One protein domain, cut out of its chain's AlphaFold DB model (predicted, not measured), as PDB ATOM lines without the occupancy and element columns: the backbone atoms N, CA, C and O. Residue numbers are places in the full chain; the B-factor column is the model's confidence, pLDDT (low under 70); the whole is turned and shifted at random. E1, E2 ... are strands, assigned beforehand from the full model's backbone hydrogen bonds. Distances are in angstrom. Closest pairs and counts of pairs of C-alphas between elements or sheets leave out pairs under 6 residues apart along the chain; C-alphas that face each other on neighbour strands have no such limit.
ATOM      1  N   ALA A  28     -40.320  64.405 -31.640       67.81
ATOM      2  CA  ALA A  28     -39.914  64.991 -30.366       67.81
ATOM      3  C   ALA A  28     -39.365  63.886 -29.451       67.81
ATOM      4  O   ALA A  28     -39.988  62.834 -29.271       67.81
ATOM      5  N   PHE A  29     -38.164  64.112 -28.909       64.62
ATOM      6  CA  PHE A  29     -37.432  63.137 -28.100       64.62
ATOM      7  C   PHE A  29     -37.370  63.596 -26.640       64.62
ATOM      8  O   PHE A  29     -36.497  64.394 -26.288       64.62
ATOM      9  N   PRO A  30     -38.269  63.120 -25.767       63.62
ATOM     10  CA  PRO A  30     -38.035  63.200 -24.336       63.62
ATOM     11  C   PRO A  30     -36.903  62.232 -23.923       63.62
ATOM     12  O   PRO A  30     -36.739  61.168 -24.532       63.62
ATOM     13  N   PRO A  31     -36.115  62.551 -22.882       53.38
ATOM     14  CA  PRO A  31     -35.172  61.600 -22.296       53.38
ATOM     15  C   PRO A  31     -35.940  60.380 -21.754       53.38
ATOM     16  O   PRO A  31     -36.833  60.537 -20.927       53.38
ATOM     17  N   GLY A  32     -35.617  59.172 -22.236       61.31
ATOM     18  CA  GLY A  32     -36.279  57.932 -21.789       61.31
ATOM     19  C   GLY A  32     -36.578  56.871 -22.856       61.31
ATOM     20  O   GLY A  32     -37.323  55.942 -22.572       61.31
ATOM     21  N   GLY A  33     -36.040  56.985 -24.077       64.94
ATOM     22  CA  GLY A  33     -36.176  55.944 -25.113       64.94
ATOM     23  C   GLY A  33     -37.523  55.917 -25.845       64.94
ATOM     24  O   GLY A  33     -37.680  55.166 -26.801       64.94
ATOM     25  N   THR A  34     -38.476  56.766 -25.459       74.06
ATOM     26  CA  THR A  34     -39.757  56.899 -26.159       74.06
ATOM     27  C   THR A  34     -39.674  57.977 -27.228       74.06
ATOM     28  O   THR A  34     -39.358  59.124 -26.917       74.06
ATOM     29  N   ALA A  35     -39.974  57.622 -28.476       81.44
ATOM     30  CA  ALA A  35     -40.098  58.596 -29.557       81.44
ATOM     31  C   ALA A  35     -41.546  59.091 -29.634       81.44
ATOM     32  O   ALA A  35     -42.472  58.325 -29.377       81.44
ATOM     33  N   THR A  36     -41.759  60.357 -29.987       82.31
ATOM     34  CA  THR A  36     -43.104  60.866 -30.282       82.31
ATOM     35  C   THR A  36     -43.192  61.364 -31.715       82.31
ATOM     36  O   THR A  36     -42.229  61.929 -32.234       82.31
ATOM     37  N   ILE A  37     -44.337  61.142 -32.359       83.44
ATOM     38  CA  ILE A  37     -44.647  61.637 -33.702       83.44
ATOM     39  C   ILE A  37     -45.924  62.473 -33.668       83.44
ATOM     40  O   ILE A  37     -46.914  62.089 -33.052       83.44
ATOM     41  N   ALA A  38     -45.914  63.615 -34.352       82.38
ATOM     42  CA  ALA A  38     -47.079  64.486 -34.497       82.38
ATOM     43  C   ALA A  38     -47.486  64.552 -35.981       82.38
ATOM     44  O   ALA A  38     -46.930  65.356 -36.727       82.38
ATOM     45  N   PRO A  39     -48.421  63.706 -36.450       77.94
ATOM     46  CA  PRO A  39     -48.870  63.709 -37.833       77.94
ATOM     47  C   PRO A  39     -49.465  65.074 -38.185       77.94
ATOM     48  O   PRO A  39     -50.413  65.513 -37.537       77.94
ATOM     49  N   THR A  40     -48.940  65.748 -39.206       77.38
ATOM     50  CA  THR A  40     -49.427  67.084 -39.606       77.38
ATOM     51  C   THR A  40     -50.510  67.046 -40.691       77.38
ATOM     52  O   THR A  40     -51.157  68.058 -40.957       77.38
ATOM     53  N   ALA A  41     -50.755  65.881 -41.303       76.81
ATOM     54  CA  ALA A  41     -51.694  65.746 -42.414       76.81
ATOM     55  C   ALA A  41     -53.164  65.584 -41.946       76.81
ATOM     56  O   ALA A  41     -53.464  64.697 -41.140       76.81
ATOM     57  N   PRO A  42     -54.121  66.357 -42.504       71.88
ATOM     58  CA  PRO A  42     -55.540  66.299 -42.127       71.88
ATOM     59  C   PRO A  42     -56.248  64.988 -42.527       71.88
ATOM     60  O   PRO A  42     -57.304  64.671 -41.984       71.88
ATOM     61  N   GLY A  43     -55.662  64.196 -43.432       74.56
ATOM     62  CA  GLY A  43     -56.193  62.913 -43.914       74.56
ATOM     63  C   GLY A  43     -55.710  61.676 -43.148       74.56
ATOM     64  O   GLY A  43     -55.852  60.570 -43.655       74.56
ATOM     65  N   GLY A  44     -55.117  61.843 -41.961       78.00
ATOM     66  CA  GLY A  44     -54.385  60.767 -41.290       78.00
ATOM     67  C   GLY A  44     -53.040  60.486 -41.967       78.00
ATOM     68  O   GLY A  44     -52.757  60.952 -43.072       78.00
ATOM     69  N   VAL A  45     -52.180  59.742 -41.278       81.88
ATOM     70  CA  VAL A  45     -50.852  59.380 -41.789       81.88
ATOM     71  C   VAL A  45     -50.721  57.870 -41.772       81.88
ATOM     72  O   VAL A  45     -51.113  57.205 -40.810       81.88
ATOM     73  N   ARG A  46     -50.185  57.324 -42.864       85.44
ATOM     74  CA  ARG A  46     -49.807  55.920 -42.922       85.44
ATOM     75  C   ARG A  46     -48.452  55.779 -42.244       85.44
ATOM     76  O   ARG A  46     -47.445  56.281 -42.741       85.44
ATOM     77  N   PHE A  47     -48.463  55.124 -41.099       87.56
ATOM     78  CA  PHE A  47     -47.288  54.781 -40.325       87.56
ATOM     79  C   PHE A  47     -46.725  53.462 -40.849       87.56
ATOM     80  O   PHE A  47     -47.444  52.468 -40.920       87.56
ATOM     81  N   VAL A  48     -45.459  53.463 -41.252       88.25
ATOM     82  CA  VAL A  48     -44.758  52.283 -41.762       88.25
ATOM     83  C   VAL A  48     -43.585  52.013 -40.832       88.25
ATOM     84  O   VAL A  48     -42.672  52.830 -40.751       88.25
ATOM     85  N   ALA A  49     -43.601  50.880 -40.136       89.75
ATOM     86  CA  ALA A  49     -42.474  50.421 -39.334       89.75
ATOM     87  C   ALA A  49     -41.805  49.237 -40.028       89.75
ATOM     88  O   ALA A  49     -42.467  48.277 -40.419       89.75
ATOM     89  N   ARG A  50     -40.487  49.302 -40.187       88.69
ATOM     90  CA  ARG A  50     -39.676  48.271 -40.825       88.69
ATOM     91  C   ARG A  50     -38.543  47.855 -39.903       88.69
ATOM     92  O   ARG A  50     -37.775  48.707 -39.479       88.69
ATOM     93  N   ILE A  51     -38.397  46.566 -39.641       87.12
ATOM     94  CA  ILE A  51     -37.228  46.010 -38.968       87.12
ATOM     95  C   ILE A  51     -36.209  45.577 -40.034       87.12
ATOM     96  O   ILE A  51     -36.560  44.871 -40.974       87.12
ATOM     97  N   GLU A  52     -34.975  46.080 -39.979       82.81
ATOM     98  CA  GLU A  52     -33.966  45.769 -41.015       82.81
ATOM     99  C   GLU A  52     -33.446  44.336 -40.915       82.81
ATOM    100  O   GLU A  52     -33.218  43.686 -41.931       82.81
ATOM    101  N   ASP A  53     -33.313  43.850 -39.685       80.06
ATOM    102  CA  ASP A  53     -32.854  42.508 -39.365       80.06
ATOM    103  C   ASP A  53     -33.961  41.793 -38.576       80.06
ATOM    104  O   ASP A  53     -34.513  42.391 -37.643       80.06
ATOM    105  N   PRO A  54     -34.312  40.539 -38.917       77.25
ATOM    106  CA  PRO A  54     -35.298  39.781 -38.160       77.25
ATOM    107  C   PRO A  54     -34.831  39.656 -36.703       77.25
ATOM    108  O   PRO A  54     -33.673  39.294 -36.454       77.25
ATOM    109  N   PRO A  55     -35.692  39.980 -35.724       79.88
ATOM    110  CA  PRO A  55     -35.268  39.983 -34.339       79.88
ATOM    111  C   PRO A  55     -35.112  38.538 -33.853       79.88
ATOM    112  O   PRO A  55     -35.819  37.645 -34.307       79.88
ATOM    113  N   ARG A  56     -34.173  38.289 -32.933       80.44
ATOM    114  CA  ARG A  56     -33.995  36.954 -32.326       80.44
ATOM    115  C   ARG A  56     -35.069  36.624 -31.296       80.44
ATOM    116  O   ARG A  56     -35.390  35.460 -31.099       80.44
ATOM    117  N   THR A  57     -35.613  37.656 -30.662       86.44
ATOM    118  CA  THR A  57     -36.736  37.570 -29.733       86.44
ATOM    119  C   THR A  57     -37.927  38.324 -30.290       86.44
ATOM    120  O   THR A  57     -37.801  39.123 -31.217       86.44
ATOM    121  N   ARG A  58     -39.104  38.085 -29.717       88.56
ATOM    122  CA  ARG A  58     -40.296  38.840 -30.072       88.56
ATOM    123  C   ARG A  58     -40.098  40.319 -29.735       88.56
ATOM    124  O   ARG A  58     -39.798  40.665 -28.592       88.56
ATOM    125  N   VAL A  59     -40.278  41.185 -30.727       90.25
ATOM    126  CA  VAL A  59     -40.202  42.645 -30.588       90.25
ATOM    127  C   VAL A  59     -41.594  43.226 -30.767       90.25
ATOM    128  O   VAL A  59     -42.270  42.925 -31.747       90.25
ATOM    129  N   THR A  60     -42.014  44.076 -29.834       92.38
ATOM    130  CA  THR A  60     -43.311  44.758 -29.862       92.38
ATOM    131  C   THR A  60     -43.100  46.266 -29.868       92.38
ATOM    132  O   THR A  60     -42.467  46.807 -28.964       92.38
ATOM    133  N   LEU A  61     -43.638  46.962 -30.866       93.81
ATOM    134  CA  LEU A  61     -43.700  48.421 -30.919       93.81
ATOM    135  C   LEU A  61     -45.114  48.876 -30.549       93.81
ATOM    136  O   LEU A  61     -46.040  48.757 -31.351       93.81
ATOM    137  N   SER A  62     -45.254  49.407 -29.333       92.75
ATOM    138  CA  SER A  62     -46.474  50.065 -28.857       92.75
ATOM    139  C   SER A  62     -46.575  51.466 -29.451       92.75
ATOM    140  O   SER A  62     -45.602  52.222 -29.419       92.75
ATOM    141  N   ILE A  63     -47.746  51.803 -29.989       93.69
ATOM    142  CA  ILE A  63     -48.071  53.096 -30.587       93.69
ATOM    143  C   ILE A  63     -49.320  53.635 -29.890       93.69
ATOM    144  O   ILE A  63     -50.449  53.326 -30.276       93.69
ATOM    145  N   ASP A  64     -49.115  54.442 -28.858       93.94
ATOM    146  CA  ASP A  64     -50.176  54.982 -28.008       93.94
ATOM    147  C   ASP A  64     -50.334  56.497 -28.185       93.94
ATOM    148  O   ASP A  64     -49.441  57.176 -28.685       93.94
ATOM    149  N   ASN A  65     -51.486  57.063 -27.828       93.44
ATOM    150  CA  ASN A  65     -51.669  58.515 -27.777       93.44
ATOM    151  C   ASN A  65     -52.373  58.960 -26.492       93.44
ATOM    152  O   ASN A  65     -52.976  58.166 -25.774       93.44
ATOM    153  N   GLU A  66     -52.369  60.269 -26.239       91.12
ATOM    154  CA  GLU A  66     -52.989  60.870 -25.046       91.12
ATOM    155  C   GLU A  66     -54.509  60.646 -24.946       91.12
ATOM    156  O   GLU A  66     -55.094  60.805 -23.878       91.12
ATOM    157  N   LYS A  67     -55.168  60.271 -26.049       89.00
ATOM    158  CA  LYS A  67     -56.607  59.966 -26.092       89.00
ATOM    159  C   LYS A  67     -56.917  58.502 -25.755       89.00
ATOM    160  O   LYS A  67     -58.082  58.121 -25.801       89.00
ATOM    161  N   GLY A  68     -55.903  57.694 -25.440       89.00
ATOM    162  CA  GLY A  68     -56.053  56.277 -25.113       89.00
ATOM    163  C   GLY A  68     -56.198  55.359 -26.329       89.00
ATOM    164  O   GLY A  68     -56.520  54.186 -26.157       89.00
ATOM    165  N   ASN A  69     -55.967  55.854 -27.552       89.44
ATOM    166  CA  ASN A  69     -55.853  54.958 -28.702       89.44
ATOM    167  C   ASN A  69     -54.500  54.246 -28.636       89.44
ATOM    168  O   ASN A  69     -53.485  54.894 -28.387       89.44
ATOM    169  N   HIS A  70     -54.497  52.948 -28.919       91.19
ATOM    170  CA  HIS A  70     -53.326  52.085 -28.813       91.19
ATOM    171  C   HIS A  70     -53.264  51.125 -29.998       91.19
ATOM    172  O   HIS A  70     -54.285  50.546 -30.380       91.19
ATOM    173  N   PHE A  71     -52.075  50.959 -30.569       91.88
ATOM    174  CA  PHE A  71     -51.773  49.944 -31.573       91.88
ATOM    175  C   PHE A  71     -50.493  49.209 -31.190       91.88
ATOM    176  O   PHE A  71     -49.549  49.819 -30.696       91.88
ATOM    177  N   GLU A  72     -50.431  47.916 -31.488       92.44
ATOM    178  CA  GLU A  72     -49.221  47.114 -31.318       92.44
ATOM    179  C   GLU A  72     -48.788  46.542 -32.658       92.44
ATOM    180  O   GLU A  72     -49.583  45.941 -33.381       92.44
ATOM    181  N   LEU A  73     -47.510  46.737 -32.972       92.12
ATOM    182  CA  LEU A  73     -46.830  46.061 -34.067       92.12
ATOM    183  C   LEU A  73     -45.894  45.014 -33.476       92.12
ATOM    184  O   LEU A  73     -45.053  45.348 -32.644       92.12
ATOM    185  N   VAL A  74     -46.060  43.755 -33.873       91.12
ATOM    186  CA  VAL A  74     -45.360  42.613 -33.273       91.12
ATOM    187  C   VAL A  74     -44.558  41.898 -34.349       91.12
ATOM    188  O   VAL A  74     -45.131  41.386 -35.306       91.12
ATOM    189  N   TRP A  75     -43.241  41.821 -34.172       89.25
ATOM    190  CA  TRP A  75     -42.357  40.973 -34.969       89.25
ATOM    191  C   TRP A  75     -41.959  39.765 -34.133       89.25
ATOM    192  O   TRP A  75     -41.224  39.897 -33.153       89.25
ATOM    193  N   ASP A  76     -42.460  38.594 -34.518       84.44
ATOM    194  CA  ASP A  76     -42.152  37.327 -33.863       84.44
ATOM    195  C   ASP A  76     -41.167  36.517 -34.734       84.44
ATOM    196  O   ASP A  76     -41.467  36.262 -35.908       84.44
ATOM    197  N   PRO A  77     -39.995  36.109 -34.203       77.12
ATOM    198  CA  PRO A  77     -39.039  35.272 -34.933       77.12
ATOM    199  C   PRO A  77     -39.644  33.966 -35.462       77.12
ATOM    200  O   PRO A  77     -39.161  33.433 -36.462       77.12
ATOM    201  N   VAL A  78     -40.688  33.443 -34.810       72.69
ATOM    202  CA  VAL A  78     -41.321  32.166 -35.159       72.69
ATOM    203  C   VAL A  78     -42.248  32.307 -36.363       72.69
ATOM    204  O   VAL A  78     -42.321  31.402 -37.193       72.69
ATOM    205  N   THR A  79     -42.959  33.430 -36.485       64.19
ATOM    206  CA  THR A  79     -43.962  33.608 -37.546       64.19
ATOM    207  C   THR A  79     -43.364  34.118 -38.856       64.19
ATOM    208  O   THR A  79     -44.018  34.004 -39.893       64.19
ATOM    209  N   GLN A  80     -42.137  34.665 -38.824       60.00
ATOM    210  CA  GLN A  80     -41.469  35.335 -39.953       60.00
ATOM    211  C   GLN A  80     -42.382  36.330 -40.693       60.00
ATOM    212  O   GLN A  80     -42.259  36.538 -41.904       60.00
ATOM    213  N   GLU A  81     -43.335  36.945 -39.986       55.41
ATOM    214  CA  GLU A  81     -44.189  37.955 -40.592       55.41
ATOM    215  C   GLU A  81     -43.338  39.120 -41.097       55.41
ATOM    216  O   GLU A  81     -42.339  39.496 -40.483       55.41
ATOM    217  N   GLY A  82     -43.716  39.636 -42.272       64.25
ATOM    218  CA  GLY A  82     -42.882  40.520 -43.077       64.25
ATOM    219  C   GLY A  82     -42.176  41.599 -42.259       64.25
ATOM    220  O   GLY A  82     -42.768  42.240 -41.393       64.25
ATOM    221  N   LEU A  83     -40.911  41.845 -42.606       81.44
ATOM    222  CA  LEU A  83     -40.045  42.841 -41.968       81.44
ATOM    223  C   LEU A  83     -40.644  44.259 -41.939       81.44
ATOM    224  O   LEU A  83     -40.118  45.129 -41.263       81.44
ATOM    225  N   GLN A  84     -41.737  44.514 -42.659       87.38
ATOM    226  CA  GLN A  84     -42.447  45.784 -42.717       87.38
ATOM    227  C   GLN A  84     -43.911  45.602 -42.295       87.38
ATOM    228  O   GLN A  84     -44.623  44.773 -42.860       87.38
ATOM    229  N   GLN A  85     -44.364  46.429 -41.354       87.31
ATOM    230  CA  GLN A  85     -45.745  46.512 -40.884       87.31
ATOM    231  C   GLN A  85     -46.278  47.938 -41.078       87.31
ATOM    232  O   GLN A  85     -45.538  48.916 -40.951       87.31
ATOM    233  N   GLU A  86     -47.563  48.067 -41.419       87.44
ATOM    234  CA  GLU A  86     -48.205  49.356 -41.703       87.44
ATOM    235  C   GLU A  86     -49.456  49.546 -40.838       87.44
ATOM    236  O   GLU A  86     -50.287  48.646 -40.736       87.44
ATOM    237  N   VAL A  87     -49.616  50.737 -40.253       89.50
ATOM    238  CA  VAL A  87     -50.795  51.144 -39.470       89.50
ATOM    239  C   VAL A  87     -51.276  52.503 -39.957       89.50
ATOM    240  O   VAL A  87     -50.482  53.397 -40.249       89.50
ATOM    241  N   LEU A  88     -52.589  52.694 -40.043       87.06
ATOM    242  CA  LEU A  88     -53.167  54.005 -40.321       87.06
ATOM    243  C   LEU A  88     -53.445  54.724 -38.999       87.06
ATOM    244  O   LEU A  88     -54.348  54.332 -38.265       87.06
ATOM    245  N   LEU A  89     -52.697  55.788 -38.707       88.00
ATOM    246  CA  LEU A  89     -52.886  56.556 -37.479       88.00
ATOM    247  C   LEU A  89     -53.991  57.606 -37.681       88.00
ATOM    248  O   LEU A  89     -53.855  58.500 -38.529       88.00
ATOM    249  N   PRO A  90     -55.110  57.519 -36.938       77.81
ATOM    250  CA  PRO A  90     -56.216  58.447 -37.096       77.81
ATOM    251  C   PRO A  90     -55.872  59.813 -36.491       77.81
ATOM    252  O   PRO A  90     -55.521  59.899 -35.316       77.81
ATOM    253  N   THR A  91     -56.114  60.884 -37.257       72.00
ATOM    254  CA  THR A  91     -56.070  62.306 -36.839       72.00
ATOM    255  C   THR A  91     -54.692  62.841 -36.395       72.00
ATOM    256  O   THR A  91     -53.810  62.063 -36.030       72.00
ATOM    257  N   PRO A  92     -54.485  64.172 -36.415       73.94
ATOM    258  CA  PRO A  92     -53.285  64.800 -35.859       73.94
ATOM    259  C   PRO A  92     -53.309  64.730 -34.321       73.94
ATOM    260  O   PRO A  92     -53.765  65.654 -33.654       73.94
ATOM    261  N   ASN A  93     -52.865  63.608 -33.749       84.81
ATOM    262  CA  ASN A  93     -52.557  63.473 -32.321       84.81
ATOM    263  C   ASN A  93     -51.060  63.215 -32.157       84.81
ATOM    264  O   ASN A  93     -50.439  62.656 -33.055       84.81
ATOM    265  N   ILE A  94     -50.492  63.561 -31.005       88.75
ATOM    266  CA  ILE A  94     -49.136  63.129 -30.662       88.75
ATOM    267  C   ILE A  94     -49.206  61.639 -30.313       88.75
ATOM    268  O   ILE A  94     -49.942  61.254 -29.405       88.75
ATOM    269  N   TRP A  95     -48.475  60.810 -31.055       90.31
ATOM    270  CA  TRP A  95     -48.347  59.381 -30.784       90.31
ATOM    271  C   TRP A  95     -46.992  59.092 -30.167       90.31
ATOM    272  O   TRP A  95     -45.973  59.579 -30.654       90.31
ATOM    273  N   ARG A  96     -46.985  58.283 -29.121       91.31
ATOM    274  CA  ARG A  96     -45.808  57.767 -28.444       91.31
ATOM    275  C   ARG A  96     -45.478  56.387 -28.997       91.31
ATOM    276  O   ARG A  96     -46.352  55.550 -29.173       91.31
ATOM    277  N   LEU A  97     -44.202  56.180 -29.283       92.44
ATOM    278  CA  LEU A  97     -43.627  54.942 -29.780       92.44
ATOM    279  C   LEU A  97     -42.794  54.325 -28.662       92.44
ATOM    280  O   LEU A  97     -41.779  54.900 -28.250       92.44
ATOM    281  N   THR A  98     -43.224  53.162 -28.186       92.06
ATOM    282  CA  THR A  98     -42.574  52.434 -27.095       92.06
ATOM    283  C   THR A  98     -42.187  51.039 -27.590       92.06
ATOM    284  O   THR A  98     -42.990  50.106 -27.509       92.06
ATOM    285  N   PRO A  99     -40.986  50.881 -28.176       91.56
ATOM    286  CA  PRO A  99     -40.461  49.567 -28.523       91.56
ATOM    287  C   PRO A  99     -40.110  48.770 -27.260       91.56
ATOM    288  O   PRO A  99     -39.570  49.299 -26.289       91.56
ATOM    289  N   SER A 100     -40.389  47.477 -27.297       90.44
ATOM    290  CA  SER A 100     -40.079  46.506 -26.254       90.44
ATOM    291  C   SER A 100     -39.676  45.181 -26.894       90.44
ATOM    292  O   SER A 100     -40.014  44.905 -28.045       90.44
ATOM    293  N   SER A 101     -38.928  44.362 -26.166       91.06
ATOM    294  CA  SER A 101     -38.547  43.017 -26.592       91.06
ATOM    295  C   SER A 101     -38.747  42.044 -25.446       91.06
ATOM    296  O   SER A 101     -38.447  42.385 -24.300       91.06
ATOM    297  N   GLU A 102     -39.161  40.821 -25.747       89.75
ATOM    298  CA  GLU A 102     -39.151  39.752 -24.753       89.75
ATOM    299  C   GLU A 102     -37.707  39.389 -24.360       89.75
ATOM    300  O   GLU A 102     -36.789  39.410 -25.189       89.75
ATOM    301  N   TYR A 103     -37.507  39.083 -23.075       84.12
ATOM    302  CA  TYR A 103     -36.219  38.658 -22.531       84.12
ATOM    303  C   TYR A 103     -35.864  37.256 -23.029       84.12
ATOM    304  O   TYR A 103     -36.643  36.320 -22.850       84.12
ATOM    305  N   GLU A 104     -34.658  37.082 -23.568       84.06
ATOM    306  CA  GLU A 104     -34.134  35.750 -23.889       84.06
ATOM    307  C   GLU A 104     -33.340  35.215 -22.700       84.06
ATOM    308  O   GLU A 104     -32.434  35.888 -22.200       84.06
ATOM    309  N   ARG A 105     -33.649  33.994 -22.258       85.31
ATOM    310  CA  ARG A 105     -32.807  33.257 -21.311       85.31
ATOM    311  C   ARG A 105     -32.175  32.079 -22.028       85.31
ATOM    312  O   ARG A 105     -32.866  31.122 -22.360       85.31
ATOM    313  N   ILE A 106     -30.864  32.144 -22.231       83.50
ATOM    314  CA  ILE A 106     -30.092  31.058 -22.836       83.50
ATOM    315  C   ILE A 106     -29.310  30.360 -21.730       83.50
ATOM    316  O   ILE A 106     -28.565  31.000 -20.987       83.50
ATOM    317  N   GLN A 107     -29.479  29.047 -21.614       86.31
ATOM    318  CA  GLN A 107     -28.690  28.222 -20.710       86.31
ATOM    319  C   GLN A 107     -27.578  27.540 -21.511       86.31
ATOM    320  O   GLN A 107     -27.865  26.716 -22.375       86.31
ATOM    321  N   ALA A 108     -26.321  27.889 -21.236       85.62
ATOM    322  CA  ALA A 108     -25.150  27.279 -21.865       85.62
ATOM    323  C   ALA A 108     -24.150  26.862 -20.784       85.62
ATOM    324  O   ALA A 108     -23.826  27.660 -19.905       85.62
ATOM    325  N   ASP A 109     -23.708  25.602 -20.821       75.62
ATOM    326  CA  ASP A 109     -22.640  25.048 -19.978       75.62
ATOM    327  C   ASP A 109     -22.724  25.444 -18.491       75.62
ATOM    328  O   ASP A 109     -21.725  25.811 -17.882       75.62
ATOM    329  N   SER A 110     -23.926  25.371 -17.899       83.50
ATOM    330  CA  SER A 110     -24.298  25.734 -16.509       83.50
ATOM    331  C   SER A 110     -24.528  27.219 -16.175       83.50
ATOM    332  O   SER A 110     -25.068  27.506 -15.105       83.50
ATOM    333  N   ALA A 111     -24.245  28.158 -17.080       81.50
ATOM    334  CA  ALA A 111     -24.574  29.573 -16.902       81.50
ATOM    335  C   ALA A 111     -25.913  29.937 -17.571       81.50
ATOM    336  O   ALA A 111     -26.209  29.508 -18.688       81.50
ATOM    337  N   VAL A 112     -26.723  30.753 -16.887       86.19
ATOM    338  CA  VAL A 112     -27.915  31.390 -17.470       86.19
ATOM    339  C   VAL A 112     -27.528  32.792 -17.929       86.19
ATOM    340  O   VAL A 112     -27.131  33.629 -17.113       86.19
ATOM    341  N   TYR A 113     -27.650  33.031 -19.229       83.62
ATOM    342  CA  TYR A 113     -27.472  34.331 -19.861       83.62
ATOM    343  C   TYR A 113     -28.841  34.963 -20.079       83.62
ATOM    344  O   TYR A 113     -29.703  34.356 -20.712       83.62
ATOM    345  N   THR A 114     -29.044  36.170 -19.557       85.56
ATOM    346  CA  THR A 114     -30.240  36.971 -19.840       85.56
ATOM    347  C   THR A 114     -29.877  38.063 -20.837       85.56
ATOM    348  O   THR A 114     -28.987  38.877 -20.571       85.56
ATOM    349  N   TYR A 115     -30.562  38.063 -21.978       83.69
ATOM    350  CA  TYR A 115     -30.460  39.095 -23.003       83.69
ATOM    351  C   TYR A 115     -31.568  40.117 -22.768       83.69
ATOM    352  O   TYR A 115     -32.751  39.811 -22.918       83.69
ATOM    353  N   GLU A 116     -31.180  41.334 -22.400       84.81
ATOM    354  CA  GLU A 116     -32.090  42.470 -22.300       84.81
ATOM    355  C   GLU A 116     -31.810  43.423 -23.455       84.81
ATOM    356  O   GLU A 116     -30.699  43.944 -23.577       84.81
ATOM    357  N   THR A 117     -32.806  43.639 -24.314       84.19
ATOM    358  CA  THR A 117     -32.690  44.571 -25.435       84.19
ATOM    359  C   THR A 117     -33.433  45.857 -25.113       84.19
ATOM    360  O   THR A 117     -34.655  45.893 -25.019       84.19
ATOM    361  N   THR A 118     -32.678  46.938 -24.955       85.75
ATOM    362  CA  THR A 118     -33.218  48.288 -24.791       85.75
ATOM    363  C   THR A 118     -33.134  49.020 -26.116       85.75
ATOM    364  O   THR A 118     -32.095  48.988 -26.769       85.75
ATOM    365  N   PHE A 119     -34.193  49.710 -26.514       84.69
ATOM    366  CA  PHE A 119     -34.179  50.514 -27.731       84.69
ATOM    367  C   PHE A 119     -33.891  51.972 -27.395       84.69
ATOM    368  O   PHE A 119     -34.467  52.547 -26.470       84.69
ATOM    369  N   HIS A 120     -33.017  52.580 -28.181       82.44
ATOM    370  CA  HIS A 120     -32.764  54.007 -28.142       82.44
ATOM    371  C   HIS A 120     -33.255  54.618 -29.443       82.44
ATOM    372  O   HIS A 120     -32.921  54.155 -30.533       82.44
ATOM    373  N   ALA A 121     -34.061  55.665 -29.332       72.88
ATOM    374  CA  ALA A 121     -34.450  56.424 -30.500       72.88
ATOM    375  C   ALA A 121     -33.225  57.194 -31.018       72.88
ATOM    376  O   ALA A 121     -32.660  58.026 -30.306       72.88
ATOM    377  N   ALA A 122     -32.791  56.876 -32.232       69.31
ATOM    378  CA  ALA A 122     -31.765  57.608 -32.947       69.31
ATOM    379  C   ALA A 122     -32.397  58.772 -33.727       69.31
ATOM    380  O   ALA A 122     -33.599  58.798 -34.011       69.31
ATOM    381  N   TYR A 123     -31.565  59.768 -34.035       71.06
ATOM    382  CA  TYR A 123     -31.950  60.972 -34.769       71.06
ATOM    383  C   TYR A 123     -32.676  60.627 -36.082       71.06
ATOM    384  O   TYR A 123     -32.347  59.609 -36.697       71.06
ATOM    385  N   PRO A 124     -33.638  61.460 -36.532       75.19
ATOM    386  CA  PRO A 124     -34.256  61.281 -37.840       75.19
ATOM    387  C   PRO A 124     -33.162  61.235 -38.905       75.19
ATOM    388  O   PRO A 124     -32.300  62.115 -38.940       75.19
ATOM    389  N   ASP A 125     -33.184  60.211 -39.755       76.50
ATOM    390  CA  ASP A 125     -32.245  60.123 -40.866       76.50
ATOM    391  C   ASP A 125     -32.572  61.257 -41.856       76.50
ATOM    392  O   ASP A 125     -33.646  61.252 -42.471       76.50
ATOM    393  N   PRO A 126     -31.669  62.242 -42.032       72.44
ATOM    394  CA  PRO A 126     -31.938  63.427 -42.840       72.44
ATOM    395  C   PRO A 126     -32.149  63.102 -44.325       72.44
ATOM    396  O   PRO A 126     -32.627  63.960 -45.064       72.44
ATOM    397  N   LYS A 127     -31.787  61.894 -44.785       80.31
ATOM    398  CA  LYS A 127     -31.995  61.460 -46.174       80.31
ATOM    399  C   LYS A 127     -33.359  60.817 -46.399       80.31
ATOM    400  O   LYS A 127     -33.901  60.934 -47.495       80.31
ATOM    401  N   THR A 128     -33.882  60.109 -45.402       80.19
ATOM    402  CA  THR A 128     -35.075  59.259 -45.553       80.19
ATOM    403  C   THR A 128     -36.293  59.788 -44.799       80.19
ATOM    404  O   THR A 128     -37.403  59.342 -45.080       80.19
ATOM    405  N   ASN A 129     -36.121  60.766 -43.896       77.19
ATOM    406  CA  ASN A 129     -37.158  61.219 -42.960       77.19
ATOM    407  C   ASN A 129     -37.729  60.074 -42.099       77.19
ATOM    408  O   ASN A 129     -38.870  60.145 -41.636       77.19
ATOM    409  N   GLU A 130     -36.945  59.019 -41.878       84.31
ATOM    410  CA  GLU A 130     -37.315  57.898 -41.017       84.31
ATOM    411  C   GLU A 130     -36.722  58.089 -39.615       84.31
ATOM    412  O   GLU A 130     -35.582  58.531 -39.450       84.31
ATOM    413  N   ILE A 131     -37.499  57.751 -38.588       84.38
ATOM    414  CA  ILE A 131     -37.022  57.632 -37.210       84.38
ATOM    415  C   ILE A 131     -36.421  56.239 -37.068       84.38
ATOM    416  O   ILE A 131     -37.110  55.245 -37.285       84.38
ATOM    417  N   VAL A 132     -35.148  56.155 -36.698       85.88
ATOM    418  CA  VAL A 132     -34.479  54.870 -36.477       85.88
ATOM    419  C   VAL A 132     -34.488  54.573 -34.981       85.88
ATOM    420  O   VAL A 132     -33.929  55.330 -34.200       85.88
ATOM    421  N   LEU A 133     -35.121  53.487 -34.552       86.25
ATOM    422  CA  LEU A 133     -35.011  52.963 -33.192       86.25
ATOM    423  C   LEU A 133     -33.920  51.889 -33.210       86.25
ATOM    424  O   LEU A 133     -34.094  50.830 -33.817       86.25
ATOM    425  N   GLU A 134     -32.780  52.176 -32.587       86.69
ATOM    426  CA  GLU A 134     -31.649  51.254 -32.526       86.69
ATOM    427  C   GLU A 134     -31.714  50.415 -31.249       86.69
ATOM    428  O   GLU A 134     -31.752  50.942 -30.135       86.69
ATOM    429  N   ALA A 135     -31.716  49.095 -31.411       85.00
ATOM    430  CA  ALA A 135     -31.604  48.163 -30.306       85.00
ATOM    431  C   ALA A 135     -30.176  48.115 -29.746       85.00
ATOM    432  O   ALA A 135     -29.189  47.983 -30.471       85.00
ATOM    433  N   LYS A 136     -30.067  48.133 -28.423       85.19
ATOM    434  CA  LYS A 136     -28.844  47.861 -27.677       85.19
ATOM    435  C   LYS A 136     -29.123  46.688 -26.749       85.19
ATOM    436  O   LYS A 136     -29.948  46.815 -25.849       85.19
ATOM    437  N   SER A 137     -28.455  45.557 -26.967       81.81
ATOM    438  CA  SER A 137     -28.624  44.393 -26.098       81.81
ATOM    439  C   SER A 137     -27.518  44.345 -25.053       81.81
ATOM    440  O   SER A 137     -26.329  44.489 -25.344       81.81
ATOM    441  N   THR A 138     -27.908  44.124 -23.810       83.19
ATOM    442  CA  THR A 138     -26.986  43.804 -22.727       83.19
ATOM    443  C   THR A 138     -27.124  42.328 -22.401       83.19
ATOM    444  O   THR A 138     -28.231  41.795 -22.321       83.19
ATOM    445  N   VAL A 139     -25.988  41.648 -22.278       83.56
ATOM    446  CA  VAL A 139     -25.935  40.243 -21.884       83.56
ATOM    447  C   VAL A 139     -25.404  40.187 -20.471       83.56
ATOM    448  O   VAL A 139     -24.260  40.567 -20.212       83.56
ATOM    449  N   SER A 140     -26.247  39.718 -19.559       87.12
ATOM    450  CA  SER A 140     -25.870  39.458 -18.175       87.12
ATOM    451  C   SER A 140     -25.780  37.952 -17.960       87.12
ATOM    452  O   SER A 140     -26.735  37.213 -18.195       87.12
ATOM    453  N   ALA A 141     -24.605  37.482 -17.544       86.00
ATOM    454  CA  ALA A 141     -24.443  36.130 -17.030       86.00
ATOM    455  C   ALA A 141     -24.748  36.141 -15.529       86.00
ATOM    456  O   ALA A 141     -24.375  37.089 -14.836       86.00
ATOM    457  N   SER A 142     -25.379  35.085 -15.016       82.00
ATOM    458  CA  SER A 142     -25.521  34.849 -13.573       82.00
ATOM    459  C   SER A 142     -24.160  34.972 -12.855       82.00
ATOM    460  O   SER A 142     -23.363  34.038 -12.883       82.00
ATOM    461  N   GLY A 143     -23.890  36.123 -12.223       81.00
ATOM    462  CA  GLY A 143     -22.651  36.410 -11.484       81.00
ATOM    463  C   GLY A 143     -21.534  37.132 -12.259       81.00
ATOM    464  O   GLY A 143     -20.463  37.337 -11.694       81.00
ATOM    465  N   GLY A 144     -21.752  37.532 -13.518       81.06
ATOM    466  CA  GLY A 144     -20.774  38.267 -14.335       81.06
ATOM    467  C   GLY A 144     -21.146  39.737 -14.572       81.06
ATOM    468  O   GLY A 144     -22.320  40.102 -14.536       81.06
ATOM    469  N   ASN A 145     -20.152  40.583 -14.865       81.38
ATOM    470  CA  ASN A 145     -20.404  41.958 -15.312       81.38
ATOM    471  C   ASN A 145     -21.129  41.951 -16.672       81.38
ATOM    472  O   ASN A 145     -20.724  41.197 -17.566       81.38
ATOM    473  N   PRO A 146     -22.167  42.784 -16.864       81.88
ATOM    474  CA  PRO A 146     -22.917  42.816 -18.110       81.88
ATOM    475  C   PRO A 146     -22.013  43.251 -19.264       81.88
ATOM    476  O   PRO A 146     -21.372  44.302 -19.219       81.88
ATOM    477  N   SER A 147     -21.973  42.443 -20.319       79.56
ATOM    478  CA  SER A 147     -21.309  42.804 -21.568       79.56
ATOM    479  C   SER A 147     -22.324  43.455 -22.494       79.56
ATOM    480  O   SER A 147     -23.413  42.929 -22.721       79.56
ATOM    481  N   THR A 148     -21.983  44.629 -23.017       77.31
ATOM    482  CA  THR A 148     -22.841  45.330 -23.972       77.31
ATOM    483  C   THR A 148     -22.520  44.822 -25.372       77.31
ATOM    484  O   THR A 148     -21.408  45.031 -25.854       77.31
ATOM    485  N   LEU A 149     -23.478  44.167 -26.023       73.12
ATOM    486  CA  LEU A 149     -23.369  43.783 -27.427       73.12
ATOM    487  C   LEU A 149     -24.201  44.760 -28.254       73.12
ATOM    488  O   LEU A 149     -25.382  44.989 -27.990       73.12
ATOM    489  N   GLN A 150     -23.582  45.367 -29.263       64.31
ATOM    490  CA  GLN A 150     -24.325  46.198 -30.203       64.31
ATOM    491  C   GLN A 150     -25.224  45.271 -31.029       64.31
ATOM    492  O   GLN A 150     -24.734  44.432 -31.786       64.31
ATOM    493  N   ALA A 151     -26.531  45.359 -30.804       60.66
ATOM    494  CA  ALA A 151     -27.494  44.430 -31.367       60.66
ATOM    495  C   ALA A 151     -28.103  44.961 -32.664       60.66
ATOM    496  O   ALA A 151     -28.195  46.164 -32.895       60.66
ATOM    497  N   LYS A 152     -28.503  44.016 -33.513       65.25
ATOM    498  CA  LYS A 152     -29.148  44.214 -34.810       65.25
ATOM    499  C   LYS A 152     -30.597  43.735 -34.712       65.25
ATOM    500  O   LYS A 152     -30.902  42.619 -35.119       65.25
ATOM    501  N   PRO A 153     -31.471  44.500 -34.051       70.88
ATOM    502  CA  PRO A 153     -32.515  45.048 -34.913       70.88
ATOM    503  C   PRO A 153     -32.563  46.577 -34.893       70.88
ATOM    504  O   PRO A 153     -32.641  47.214 -33.843       70.88
ATOM    505  N   LYS A 154     -32.567  47.171 -36.089       83.38
ATOM    506  CA  LYS A 154     -32.925  48.577 -36.296       83.38
ATOM    507  C   LYS A 154     -34.369  48.642 -36.770       83.38
ATOM    508  O   LYS A 154     -34.696  48.037 -37.790       83.38
ATOM    509  N   ILE A 155     -35.222  49.362 -36.044       84.12
ATOM    510  CA  ILE A 155     -36.597  49.632 -36.474       84.12
ATOM    511  C   ILE A 155     -36.612  51.003 -37.142       84.12
ATOM    512  O   ILE A 155     -36.438  52.024 -36.485       84.12
ATOM    513  N   LYS A 156     -36.819  51.037 -38.451       87.81
ATOM    514  CA  LYS A 156     -37.025  52.252 -39.233       87.81
ATOM    515  C   LYS A 156     -38.506  52.575 -39.293       87.81
ATOM    516  O   LYS A 156     -39.312  51.768 -39.745       87.81
ATOM    517  N   VAL A 157     -38.865  53.759 -38.831       86.25
ATOM    518  CA  VAL A 157     -40.238  54.239 -38.766       86.25
ATOM    519  C   VAL A 157     -40.392  55.415 -39.719       86.25
ATOM    520  O   VAL A 157     -39.835  56.485 -39.493       86.25
ATOM    521  N   GLY A 158     -41.164  55.219 -40.783       86.31
ATOM    522  CA  GLY A 158     -41.486  56.238 -41.773       86.31
ATOM    523  C   GLY A 158     -42.955  56.650 -41.717       86.31
ATOM    524  O   GLY A 158     -43.848  55.833 -41.492       86.31
ATOM    525  N   CYS A 159     -43.219  57.926 -41.985       84.81
ATOM    526  CA  CYS A 159     -44.570  58.448 -42.170       84.81
ATOM    527  C   CYS A 159     -44.810  58.760 -43.647       84.81
ATOM    528  O   CYS A 159     -44.080  59.548 -44.247       84.81
ATOM    529  N   ARG A 160     -45.856  58.172 -44.233       84.75
ATOM    530  CA  ARG A 160     -46.283  58.461 -45.607       84.75
ATOM    531  C   ARG A 160     -47.645  59.155 -45.601       84.75
ATOM    532  O   ARG A 160     -48.509  58.794 -44.796       84.75
ATOM    533  N   PRO A 161     -47.875  60.131 -46.496       77.94
ATOM    534  CA  PRO A 161     -49.204  60.697 -46.652       77.94
ATOM    535  C   PRO A 161     -50.145  59.577 -47.107       77.94
ATOM    536  O   PRO A 161     -49.786  58.765 -47.966       77.94
ATOM    537  N   ALA A 162     -51.331  59.490 -46.505       74.50
ATOM    538  CA  ALA A 162     -52.337  58.536 -46.945       74.50
ATOM    539  C   ALA A 162     -52.764  58.909 -48.379       74.50
ATOM    540  O   ALA A 162     -53.424  59.919 -48.588       74.50
ATOM    541  N   GLN A 163     -52.329  58.132 -49.380       58.72
ATOM    542  CA  GLN A 163     -52.633  58.394 -50.799       58.72
ATOM    543  C   GLN A 163     -54.093  58.096 -51.179       58.72
ATOM    544  O   GLN A 163     -54.529  58.446 -52.270       58.72
TER     545      GLN A 163
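AT A GLANCE: This is residues 28 to 163 of the 839 residues of an uncharacterized protein of Deltaproteobacteria bacterium (UniProt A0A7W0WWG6). An elongated sandwich of two antiparallel sheets: a six-stranded sheet, E5 E2 E10 E9 E8 E7, curled like part of a barrel, with the smaller sheet E1 E6 E3 E4 partly face to face with it. The long strands E8, E9 and E10 run along the length, and the hairpin of E7 and E8 makes one far end, beyond the four-stranded sheet. The printed part has 136 residues, with no named helix and ten named strands, E1 to E10 in order along the chain; the class is all strand. The whole is compact, with a radius of gyration of the C-alphas of 16.3 A, and spans 57 by 32 by 32 A.

IN THESE COORDINATES: E1, residues 35 to 37, begins at C-alpha 35, (-40.098, 58.596, -29.557), and is 6.9 A long. E2, residues 45 to 51, is 19.3 A long; E3, residues 59 to 65, 19.8 A; E4, residues 70 to 75, 16.8 A; E5, residues 84 to 89, 15.9 A; and E6, residues 95 to 101, 19.5 A. E7, residues 104 to 108, is 12.5 A long and ends at C-alpha 108, (-25.150, 27.279, -21.865). E8, residues 111 to 121, is 31.7 A long, and E9, residues 131 to 141, 32.1 A. E10, residues 147 to 161, is the longest at 41.6 A and ends at C-alpha 161, (-49.204, 60.697, -46.652).

HOW THE PARTS SIT: In the six-stranded sheet, whose edge strands are E5 and E7, N 47 and O 87 of E2 and E5 are 2.8 A apart, and N 156 and O 50 of E10 and E2 2.7 A. E7 E8 E9 E10 form a meander, each strand the antiparallel neighbour of the one before: N 131 and O 157 of E9 and E10 are 2.8 A apart, N 136 and O 118 of E9 and E8 2.8 A, and N 113 and O 106 of E8 and E7 2.8 A. In the other sheet, N 37 and O 95 of E1 and E6 are 2.8 A apart, N 96 and O 64 of E6 and E3 2.7 A, and N 61 and O 73 of the hairpin E3 and E4 2.8 A. The sheets form a sandwich, two sheets face to face, with best planes 33 degrees apart. Between them, the closest C-alphas of E6 and E8 are those of Ser 101 and Thr 117, 6.2 A. E6 runs on into E7 across a break of 2 residues, at 15 degrees.

THE WHOLE: The two C-alphas farthest apart are those of Pro 42 and Ser 110, 57.3 A. The printed part has no cut, and no link is long. Mean pLDDT of the printed part is 81.6; residues 28 to 33, 79 to 82, 122, 150 to 152 and 163 are under 70.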